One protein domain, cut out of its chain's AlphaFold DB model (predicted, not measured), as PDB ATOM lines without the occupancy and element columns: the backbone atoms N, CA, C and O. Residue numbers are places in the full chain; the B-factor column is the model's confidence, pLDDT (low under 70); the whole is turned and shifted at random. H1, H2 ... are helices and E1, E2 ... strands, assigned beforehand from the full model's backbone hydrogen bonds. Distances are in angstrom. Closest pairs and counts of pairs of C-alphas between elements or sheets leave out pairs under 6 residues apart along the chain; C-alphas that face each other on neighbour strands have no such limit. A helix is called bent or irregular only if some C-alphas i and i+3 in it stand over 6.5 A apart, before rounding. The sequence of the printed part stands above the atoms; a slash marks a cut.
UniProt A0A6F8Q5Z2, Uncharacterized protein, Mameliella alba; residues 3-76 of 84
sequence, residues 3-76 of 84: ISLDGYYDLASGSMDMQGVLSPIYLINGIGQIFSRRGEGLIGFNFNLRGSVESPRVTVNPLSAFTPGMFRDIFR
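AT A GLANCE: This is residues 3 to 76 of the 84 residues of an uncharacterized protein of Mameliella alba (UniProt A0A6F8Q5Z2). A twisted, four-stranded sheet makes one end of a rod, and a long loop, residues 24 to 44 between E2 and E3, reaches to the other end. After the last strand come two short helices: H1 continues E4 beside the sheet, and H2 folds back and only grazes the sheet. The printed part has 74 residues, with four named strands and then two named helices in the order E1, E2, E3, E4, H1, H2. The sheet runs E1, E2, E3, E4, antiparallel throughout, and the class is mixed, helices and strands. The whole is loose, with a radius of gyration of the C-alphas of 14.3 A and spans of 46 by 23 by 21 A.

IN THESE COORDINATES: E1 is residues 3 to 10, 21.4 A long, beginning at C-alpha 3 at (127.964, 443.880, 190.457); it bends by 56 degrees at residue 7. E2, residues 15 to 23, is 25.3 A long and ends at C-alpha 23 at (130.733, 446.898, 185.835). E3 is residues 45 to 52, 22.2 A, and E4 residues 57 to 61, 13.6 A. H1 is residues 62 to 66, 8.4 A; it is neither bent nor irregular, but only just: C-alphas 62 and 65 are 6.1 A apart. H2, residues 69 to 75, is 10.8 A long and ends at C-alpha 75 at (129.012, 435.301, 176.159); it is irregular, with C-alphas 70 and 73 7.7 A apart.

HOW THE PARTS SIT: The strands form a meander, each the antiparallel neighbour of the one before, with E1 and E4 as edge strands. E1 and E2, a hairpin, stand at 176 degrees, with N 6 and O 19 at 2.8 A. E2 and E3, a hairpin over a long link, stand at 163 degrees, with N 18 and O 49 at 2.9 A. E3 and E4, a hairpin, also stand at 163 degrees, with N 48 and O 59 at 2.8 A. E1 and E4 are apart. H1 is on the sheet at its level, with a height over the sheet of 1.7 A; its closest C-alphas to E3 are those of Phe 45 and Ala 65, 5.2 A. H2 only grazes the sheet, with residues 72 to 75 and only just 5 pairs of C-alphas within 10 A. H1 and H2 are close but not clearly touching; their closest C-alphas, Ser 64 and Phe 75, are 7.1 A apart. Of O i to N i+4 pairs, H1 has 0 of 1 and H2 0 of 3 within hydrogen-bond range; of O i to N i+3 pairs, 2 of 2 and 3 of 4.

THE WHOLE: The two C-alphas farthest apart, those of Ala 12 and Gly 30, are 47.7 A apart. The printed part has no cut. The link from E2 to E3, 21 residues, is long; the others are tight. The mean pLDDT of the printed part is 77.3, and residues 25 to 43 and 68 to 76 are under 70.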
ATOM      1  N   ILE A   3     127.765 445.326 190.556       84.75
ATOM      2  CA  ILE A   3     127.964 443.880 190.457       84.75
ATOM      3  C   ILE A   3     126.591 443.243 190.275       84.75
ATOM      4  O   ILE A   3     125.673 443.544 191.034       84.75
ATOM      5  N   SER A   4     126.453 442.379 189.272       82.06
ATOM      6  CA  SER A   4     125.334 441.439 189.182       82.06
ATOM      7  C   SER A   4     125.842 440.015 189.345       82.06
ATOM      8  O   SER A   4     126.959 439.711 188.932       82.06
ATOM      9  N   LEU A   5     125.037 439.163 189.969       89.25
ATOM     10  CA  LEU A   5     125.368 437.784 190.310       89.25
ATOM     11  C   LEU A   5     124.132 436.911 190.104       89.25
ATOM     12  O   LEU A   5     123.016 437.352 190.366       89.25
ATOM     13  N   ASP A   6     124.355 435.695 189.628       90.25
ATOM     14  CA  ASP A   6     123.352 434.656 189.418       90.25
ATOM     15  C   ASP A   6     124.001 433.279 189.623       90.25
ATOM     16  O   ASP A   6     125.202 433.112 189.389       90.25
ATOM     17  N   GLY A   7     123.233 432.289 190.062       91.56
ATOM     18  CA  GLY A   7     123.723 430.940 190.337       91.56
ATOM     19  C   GLY A   7     123.109 430.328 191.585       91.56
ATOM     20  O   GLY A   7     122.039 430.736 192.030       91.56
ATOM     21  N   TYR A   8     123.793 429.332 192.149       93.06
ATOM     22  CA  TYR A   8     123.313 428.624 193.332       93.06
ATOM     23  C   TYR A   8     124.391 428.441 194.397       93.06
ATOM     24  O   TYR A   8     125.596 428.463 194.132       93.06
ATOM     25  N   TYR A   9     123.900 428.219 195.609       93.12
ATOM     26  CA  TYR A   9     124.655 427.813 196.778       93.12
ATOM     27  C   TYR A   9     124.012 426.540 197.330       93.12
ATOM     28  O   TYR A   9     122.810 426.524 197.605       93.12
ATOM     29  N   ASP A  10     124.796 425.479 197.460       94.31
ATOM     30  CA  ASP A  10     124.372 424.225 198.064       94.31
ATOM     31  C   ASP A  10     124.720 424.233 199.559       94.31
ATOM     32  O   ASP A  10     125.886 424.184 199.954       94.31
ATOM     33  N   LEU A  11     123.678 424.287 200.391       93.19
ATOM     34  CA  LEU A  11     123.783 424.289 201.851       93.19
ATOM     35  C   LEU A  11     124.339 422.978 202.414       93.19
ATOM     36  O   LEU A  11     124.962 423.007 203.472       93.19
ATOM     37  N   ALA A  12     124.108 421.846 201.746       93.56
ATOM     38  CA  ALA A  12     124.529 420.539 202.238       93.56
ATOM     39  C   ALA A  12     126.027 420.311 202.015       93.56
ATOM     40  O   ALA A  12     126.710 419.791 202.895       93.56
ATOM     41  N   SER A  13     126.539 420.712 200.850       93.56
ATOM     42  CA  SER A  13     127.949 420.536 200.486       93.56
ATOM     43  C   SER A  13     128.827 421.765 200.746       93.56
ATOM     44  O   SER A  13     130.043 421.682 200.578       93.56
ATOM     45  N   GLY A  14     128.244 422.915 201.107       94.56
ATOM     46  CA  GLY A  14     128.977 424.178 201.270       94.56
ATOM     47  C   GLY A  14     129.627 424.672 199.972       94.56
ATOM     48  O   GLY A  14     130.603 425.427 200.001       94.56
ATOM     49  N   SER A  15     129.126 424.211 198.824       95.50
ATOM     50  CA  SER A  15     129.671 424.522 197.505       95.50
ATOM     51  C   SER A  15     128.800 425.524 196.762       95.50
ATOM     52  O   SER A  15     127.587 425.601 196.956       95.50
ATOM     53  N   MET A  16     129.416 426.285 195.863       95.06
ATOM     54  CA  MET A  16     128.706 427.231 195.011       95.06
ATOM     55  C   MET A  16     129.155 427.147 193.558       95.06
ATOM     56  O   MET A  16     130.309 426.828 193.254       95.06
ATOM     57  N   ASP A  17     128.235 427.492 192.665       95.56
ATOM     58  CA  ASP A  17     128.533 427.836 191.281       95.56
ATOM     59  C   ASP A  17     127.790 429.129 190.953       95.56
ATOM     60  O   ASP A  17     126.569 429.145 190.789       95.56
ATOM     61  N   MET A  18     128.538 430.227 190.891       94.38
ATOM     62  CA  MET A  18     128.013 431.556 190.608       94.38
ATOM     63  C   MET A  18     128.653 432.121 189.348       94.38
ATOM     64  O   MET A  18     129.823 431.881 189.037       94.38
ATOM     65  N   GLN A  19     127.879 432.909 188.623       92.06
ATOM     66  CA  GLN A  19     128.332 433.738 187.522       92.06
ATOM     67  C   GLN A  19     127.908 435.173 187.776       92.06
ATOM     68  O   GLN A  19     126.799 435.441 188.232       92.06
ATOM     69  N   GLY A  20     128.779 436.117 187.467       88.38
ATOM     70  CA  GLY A  20     128.486 437.516 187.695       88.38
ATOM     71  C   GLY A  20     129.134 438.421 186.682       88.38
ATOM     72  O   GLY A  20     129.923 437.993 185.837       88.38
ATOM     73  N   VAL A  21     128.775 439.697 186.773       84.44
ATOM     74  CA  VAL A  21     129.413 440.744 185.990       84.44
ATOM     75  C   VAL A  21     129.763 441.926 186.858       84.44
ATOM     76  O   VAL A  21     128.903 442.509 187.516       84.44
ATOM     77  N   LEU A  22     131.034 442.304 186.797       86.00
ATOM     78  CA  LEU A  22     131.569 443.502 187.421       86.00
ATOM     79  C   LEU A  22     131.561 444.644 186.403       86.00
ATOM     80  O   LEU A  22     132.221 444.556 185.369       86.00
ATOM     81  N   SER A  23     130.837 445.721 186.696       78.44
ATOM     82  CA  SER A  23     130.733 446.898 185.835       78.44
ATOM     83  C   SER A  23     131.258 448.167 186.522       78.44
ATOM     84  O   SER A  23     130.809 448.524 187.624       78.44
ATOM     85  N   PRO A  24     132.187 448.899 185.888       71.81
ATOM     86  CA  PRO A  24     132.608 450.205 186.365       71.81
ATOM     87  C   PRO A  24     131.534 451.273 186.101       71.81
ATOM     88  O   PRO A  24     131.378 451.756 184.986       71.81
ATOM     89  N   ILE A  25     130.802 451.680 187.147       64.69
ATOM     90  CA  ILE A  25     129.735 452.706 187.054       64.69
ATOM     91  C   ILE A  25     130.290 454.078 186.623       64.69
ATOM     92  O   ILE A  25     129.559 454.899 186.089       64.69
ATOM     93  N   TYR A  26     131.583 454.340 186.818       56.34
ATOM     94  CA  TYR A  26     132.199 455.637 186.525       56.34
ATOM     95  C   TYR A  26     132.547 455.861 185.040       56.34
ATOM     96  O   TYR A  26     132.956 456.960 184.682       56.34
ATOM     97  N   LEU A  27     132.370 454.869 184.155       59.59
ATOM     98  CA  LEU A  27     132.619 455.014 182.708       59.59
ATOM     99  C   LEU A  27     131.470 455.711 181.951       59.59
ATOM    100  O   LEU A  27     131.408 455.681 180.724       59.59
ATOM    101  N   ILE A  28     130.554 456.363 182.669       58.03
ATOM    102  CA  ILE A  28     129.455 457.143 182.094       58.03
ATOM    103  C   ILE A  28     129.992 458.526 181.694       58.03
ATOM    104  O   ILE A  28     129.694 459.526 182.330       58.03
ATOM    105  N   ASN A  29     130.815 458.593 180.651       51.94
ATOM    106  CA  ASN A  29     131.105 459.841 179.943       51.94
ATOM    107  C   ASN A  29     131.194 459.540 178.440       51.94
ATOM    108  O   ASN A  29     132.178 458.977 177.972       51.94
ATOM    109  N   GLY A  30     130.135 459.888 177.694       53.00
ATOM    110  CA  GLY A  30     130.221 460.154 176.251       53.00
ATOM    111  C   GLY A  30     129.275 459.413 175.294       53.00
ATOM    112  O   GLY A  30     128.928 460.008 174.282       53.00
ATOM    113  N   ILE A  31     128.841 458.164 175.549       56.12
ATOM    114  CA  ILE A  31     128.263 457.330 174.455       56.12
ATOM    115  C   ILE A  31     126.846 456.745 174.684       56.12
ATOM    116  O   ILE A  31     126.167 456.431 173.713       56.12
ATOM    117  N   GLY A  32     126.316 456.595 175.905       49.44
ATOM    118  CA  GLY A  32     125.280 455.559 176.103       49.44
ATOM    119  C   GLY A  32     124.036 455.886 176.923       49.44
ATOM    120  O   GLY A  32     123.704 455.096 177.802       49.44
ATOM    121  N   GLN A  33     123.299 456.959 176.613       48.66
ATOM    122  CA  GLN A  33     121.876 457.042 177.008       48.66
ATOM    123  C   GLN A  33     120.953 456.250 176.060       48.66
ATOM    124  O   GLN A  33     119.852 455.880 176.448       48.66
ATOM    125  N   ILE A  34     121.417 455.942 174.843       51.66
ATOM    126  CA  ILE A  34     120.634 455.236 173.812       51.66
ATOM    127  C   ILE A  34     120.847 453.708 173.869       51.66
ATOM    128  O   ILE A  34     120.001 452.948 173.414       51.66
ATOM    129  N   PHE A  35     121.943 453.242 174.485       52.47
ATOM    130  CA  PHE A  35     122.376 451.837 174.428       52.47
ATOM    131  C   PHE A  35     122.438 451.110 175.783       52.47
ATOM    132  O   PHE A  35     122.861 449.956 175.822       52.47
ATOM    133  N   SER A  36     122.038 451.741 176.895       50.72
ATOM    134  CA  SER A  36     122.026 451.088 178.215       50.72
ATOM    135  C   SER A  36     120.628 451.038 178.819       50.72
ATOM    136  O   SER A  36     119.904 452.033 178.847       50.72
ATOM    137  N   ARG A  37     120.249 449.875 179.364       53.41
ATOM    138  CA  ARG A  37     119.200 449.823 180.384       53.41
ATOM    139  C   ARG A  37     119.779 450.386 181.676       53.41
ATOM    140  O   ARG A  37     120.930 450.128 182.030       53.41
ATOM    141  N   ARG A  38     118.981 451.177 182.391       49.53
ATOM    142  CA  ARG A  38     119.391 451.814 183.647       49.53
ATOM    143  C   ARG A  38     119.786 450.719 184.658       49.53
ATOM    144  O   ARG A  38     118.933 449.950 185.078       49.53
ATOM    145  N   GLY A  39     121.075 450.631 185.007       52.59
ATOM    146  CA  GLY A  39     121.628 449.608 185.915       52.59
ATOM    147  C   GLY A  39     122.444 448.490 185.241       52.59
ATOM    148  O   GLY A  39     123.185 447.784 185.921       52.59
ATOM    149  N   GLU A  40     122.394 448.369 183.913       54.69
ATOM    150  CA  GLU A  40     123.231 447.465 183.117       54.69
ATOM    151  C   GLU A  40     124.367 448.285 182.496       54.69
ATOM    152  O   GLU A  40     124.221 448.867 181.424       54.69
ATOM    153  N   GLY A  41     125.492 448.429 183.198       55.69
ATOM    154  CA  GLY A  41     126.610 449.215 182.672       55.69
ATOM    155  C   GLY A  41     127.075 448.732 181.288       55.69
ATOM    156  O   GLY A  41     127.069 447.537 180.998       55.69
ATOM    157  N   LEU A  42     127.475 449.685 180.441       63.00
ATOM    158  CA  LEU A  42     127.845 449.489 179.027       63.00
ATOM    159  C   LEU A  42     129.038 448.541 178.823       63.00
ATOM    160  O   LEU A  42     129.176 447.955 177.754       63.00
ATOM    161  N   ILE A  43     129.887 448.425 179.848       69.88
ATOM    162  CA  ILE A  43     131.121 447.638 179.892       69.88
ATOM    163  C   ILE A  43     131.095 446.798 181.173       69.88
ATOM    164  O   ILE A  43     130.745 447.303 182.250       69.88
ATOM    165  N   GLY A  44     131.484 445.524 181.084       77.06
ATOM    166  CA  GLY A  44     131.588 444.664 182.257       77.06
ATOM    167  C   GLY A  44     132.428 443.404 182.064       77.06
ATOM    168  O   GLY A  44     132.501 442.829 180.981       77.06
ATOM    169  N   PHE A  45     133.045 442.959 183.152       85.94
ATOM    170  CA  PHE A  45     133.857 441.747 183.206       85.94
ATOM    171  C   PHE A  45     133.015 440.585 183.726       85.94
ATOM    172  O   PHE A  45     132.575 440.612 184.878       85.94
ATOM    173  N   ASN A  46     132.786 439.580 182.883       87.56
ATOM    174  CA  ASN A  46     132.138 438.337 183.269       87.56
ATOM    175  C   ASN A  46     133.110 437.547 184.145       87.56
ATOM    176  O   ASN A  46     134.262 437.324 183.762       87.56
ATOM    177  N   PHE A  47     132.635 437.090 185.295       91.25
ATOM    178  CA  PHE A  47     133.404 436.243 186.193       91.25
ATOM    179  C   PHE A  47     132.579 435.050 186.666       91.25
ATOM    180  O   PHE A  47     131.348 435.093 186.673       91.25
ATOM    181  N   ASN A  48     133.262 433.982 187.062       94.00
ATOM    182  CA  ASN A  48     132.656 432.807 187.676       94.00
ATOM    183  C   ASN A  48     133.335 432.498 189.001       94.00
ATOM    184  O   ASN A  48     134.547 432.676 189.138       94.00
ATOM    185  N   LEU A  49     132.547 431.989 189.938       94.69
ATOM    186  CA  LEU A  49     132.999 431.503 191.231       94.69
ATOM    187  C   LEU A  49     132.534 430.056 191.380       94.69
ATOM    188  O   LEU A  49     131.340 429.791 191.259       94.69
ATOM    189  N   ARG A  50     133.461 429.124 191.613       94.75
ATOM    190  CA  ARG A  50     133.152 427.691 191.752       94.75
ATOM    191  C   ARG A  50     133.902 427.035 192.902       94.75
ATOM    192  O   ARG A  50     135.088 427.308 193.081       94.75
ATOM    193  N   GLY A  51     133.253 426.096 193.584       94.75
ATOM    194  CA  GLY A  51     133.853 425.266 194.638       94.75
ATOM    195  C   GLY A  51     133.374 425.647 196.038       94.75
ATOM    196  O   GLY A  51     132.303 426.236 196.170       94.75
ATOM    197  N   SER A  52     134.162 425.298 197.064       95.81
ATOM    198  CA  SER A  52     133.864 425.661 198.460       95.81
ATOM    199  C   SER A  52     133.768 427.174 198.611       95.81
ATOM    200  O   SER A  52     134.582 427.918 198.057       95.81
ATOM    201  N   VAL A  53     132.794 427.628 199.390       92.75
ATOM    202  CA  VAL A  53     132.563 429.055 199.657       92.75
ATOM    203  C   VAL A  53     133.673 429.684 200.497       92.75
ATOM    204  O   VAL A  53     133.908 430.886 200.402       92.75
ATOM    205  N   GLU A  54     134.424 428.877 201.243       94.44
ATOM    206  CA  GLU A  54     135.603 429.315 202.002       94.44
ATOM    207  C   GLU A  54     136.796 429.620 201.084       94.44
ATOM    208  O   GLU A  54     137.641 430.456 201.402       94.44
ATOM    209  N   SER A  55     136.871 428.951 199.928       95.31
ATOM    210  CA  SER A  55     137.981 429.078 198.982       95.31
ATOM    211  C   SER A  55     137.526 428.872 197.527       95.31
ATOM    212  O   SER A  55     137.916 427.886 196.881       95.31
ATOM    213  N   PRO A  56     136.694 429.772 196.975       94.56
ATOM    214  CA  PRO A  56     136.157 429.589 195.638       94.56
ATOM    215  C   PRO A  56     137.224 429.872 194.581       94.56
ATOM    216  O   PRO A  56     137.997 430.829 194.664       94.56
ATOM    217  N   ARG A  57     137.231 429.070 193.518       96.50
ATOM    218  CA  ARG A  57     138.026 429.355 192.325       96.50
ATOM    219  C   ARG A  57     137.353 430.465 191.530       96.50
ATOM    220  O   ARG A  57     136.213 430.308 191.093       96.50
ATOM    221  N   VAL A  58     138.091 431.544 191.292       94.94
ATOM    222  CA  VAL A  58     137.644 432.687 190.491       94.94
ATOM    223  C   VAL A  58     138.188 432.570 189.071       94.94
ATOM    224  O   VAL A  58     139.388 432.375 188.878       94.94
ATOM    225  N   THR A  59     137.327 432.718 188.067       94.12
ATOM    226  CA  THR A  59     137.751 432.888 186.669       94.12
ATOM    227  C   THR A  59     137.118 434.132 186.071       94.12
ATOM    228  O   THR A  59     135.980 434.464 186.390       94.12
ATOM    229  N   VAL A  60     137.852 434.830 185.205       90.06
ATOM    230  CA  VAL A  60     137.404 436.072 184.561       90.06
ATOM    231  C   VAL A  60     137.590 435.946 183.056       90.06
ATOM    232  O   VAL A  60     138.627 435.462 182.606       90.06
ATOM    233  N   ASN A  61     136.602 436.392 182.279       86.69
ATOM    234  CA  ASN A  61     136.734 436.535 180.833       86.69
ATOM    235  C   ASN A  61     136.994 438.014 180.481       86.69
ATOM    236  O   ASN A  61     136.046 438.797 180.451       86.69
ATOM    237  N   PRO A  62     138.244 438.419 180.201       81.81
ATOM    238  CA  PRO A  62     138.572 439.819 179.932       81.81
ATOM    239  C   PRO A  62     137.940 440.352 178.638       81.81
ATOM    240  O   PRO A  62     137.658 441.544 178.542       81.81
ATOM    241  N   LEU A  63     137.666 439.481 177.660       82.00
ATOM    242  CA  LEU A  63     137.087 439.885 176.377       82.00
ATOM    243  C   LEU A  63     135.638 440.375 176.512       82.00
ATOM    244  O   LEU A  63     135.170 441.121 175.655       82.00
ATOM    245  N   SER A  64     134.940 440.024 177.600       75.81
ATOM    246  CA  SER A  64     133.554 440.457 177.816       75.81
ATOM    247  C   SER A  64     133.415 441.964 178.039       75.81
ATOM    248  O   SER A  64     132.322 442.499 177.875       75.81
ATOM    249  N   ALA A  65     134.497 442.662 178.404       75.56
ATOM    250  CA  ALA A  65     134.482 444.113 178.577       75.56
ATOM    251  C   ALA A  65     134.162 444.851 177.268       75.56
ATOM    252  O   ALA A  65     133.602 445.943 177.293       75.56
ATOM    253  N   PHE A  66     134.480 444.235 176.130       72.81
ATOM    254  CA  PHE A  66     134.225 444.793 174.805       72.81
ATOM    255  C   PHE A  66     132.862 444.391 174.243       72.81
ATOM    256  O   PHE A  66     132.492 444.840 173.162       72.81
ATOM    257  N   THR A  67     132.104 443.552 174.951       70.62
ATOM    258  CA  THR A  67     130.755 443.177 174.540       70.62
ATOM    259  C   THR A  67     129.778 444.292 174.923       70.62
ATOM    260  O   THR A  67     129.612 444.555 176.116       70.62
ATOM    261  N   PRO A  68     129.077 444.922 173.959       65.56
ATOM    262  CA  PRO A  68     128.016 445.873 174.276       65.56
ATOM    263  C   PRO A  68     126.947 445.216 175.158       65.56
ATOM    264  O   PRO A  68     126.589 444.061 174.928       65.56
ATOM    265  N   GLY A  69     126.401 445.949 176.136       63.12
ATOM    266  CA  GLY A  69     125.457 445.412 177.131       63.12
ATOM    267  C   GLY A  69     124.295 444.591 176.549       63.12
ATOM    268  O   GLY A  69     123.964 443.545 177.101       63.12
ATOM    269  N   MET A  70     123.760 444.988 175.385       62.94
ATOM    270  CA  MET A  70     122.687 444.272 174.672       62.94
ATOM    271  C   MET A  70     123.050 442.844 174.220       62.94
ATOM    272  O   MET A  70     122.159 442.038 173.974       62.94
ATOM    273  N   PHE A  71     124.342 442.523 174.112       63.44
ATOM    274  CA  PHE A  71     124.861 441.222 173.676       63.44
ATOM    275  C   PHE A  71     125.543 440.443 174.802       63.44
ATOM    276  O   PHE A  71     126.140 439.393 174.561       63.44
ATOM    277  N   ARG A  72     125.480 440.938 176.044       65.56
ATOM    278  CA  ARG A  72     126.208 440.338 177.169       65.56
ATOM    279  C   ARG A  72     125.799 438.890 177.435       65.56
ATOM    280  O   ARG A  72     126.630 438.105 177.884       65.56
ATOM    281  N   ASP A  73     124.565 438.535 177.097       64.81
ATOM    282  CA  ASP A  73     124.029 437.188 177.275       64.81
ATOM    283  C   ASP A  73     124.586 436.172 176.266       64.81
ATOM    284  O   ASP A  73     124.598 434.983 176.562       64.81
ATOM    285  N   ILE A  74     125.146 436.611 175.129       63.78
ATOM    286  CA  ILE A  74     125.766 435.715 174.131       63.78
ATOM    287  C   ILE A  74     127.047 435.070 174.682       63.78
ATOM    288  O   ILE A  74     127.366 433.929 174.362       63.78
ATOM    289  N   PHE A  75     127.779 435.792 175.534       66.88
ATOM    290  CA  PHE A  75     129.012 435.301 176.159       66.88
ATOM    291  C   PHE A  75     128.799 434.783 177.582       66.88
ATOM    292  O   PHE A  75     129.764 434.381 178.244       66.88
ATOM    293  N   ARG A  76     127.561 434.815 178.087       67.31
ATOM    294  CA  ARG A  76     127.226 434.165 179.351       67.31
ATOM    295  C   ARG A  76     127.053 432.678 179.098       67.31
ATOM    296  O   ARG A  76     126.396 432.253 178.154       67.31
TER     297      ARG A  76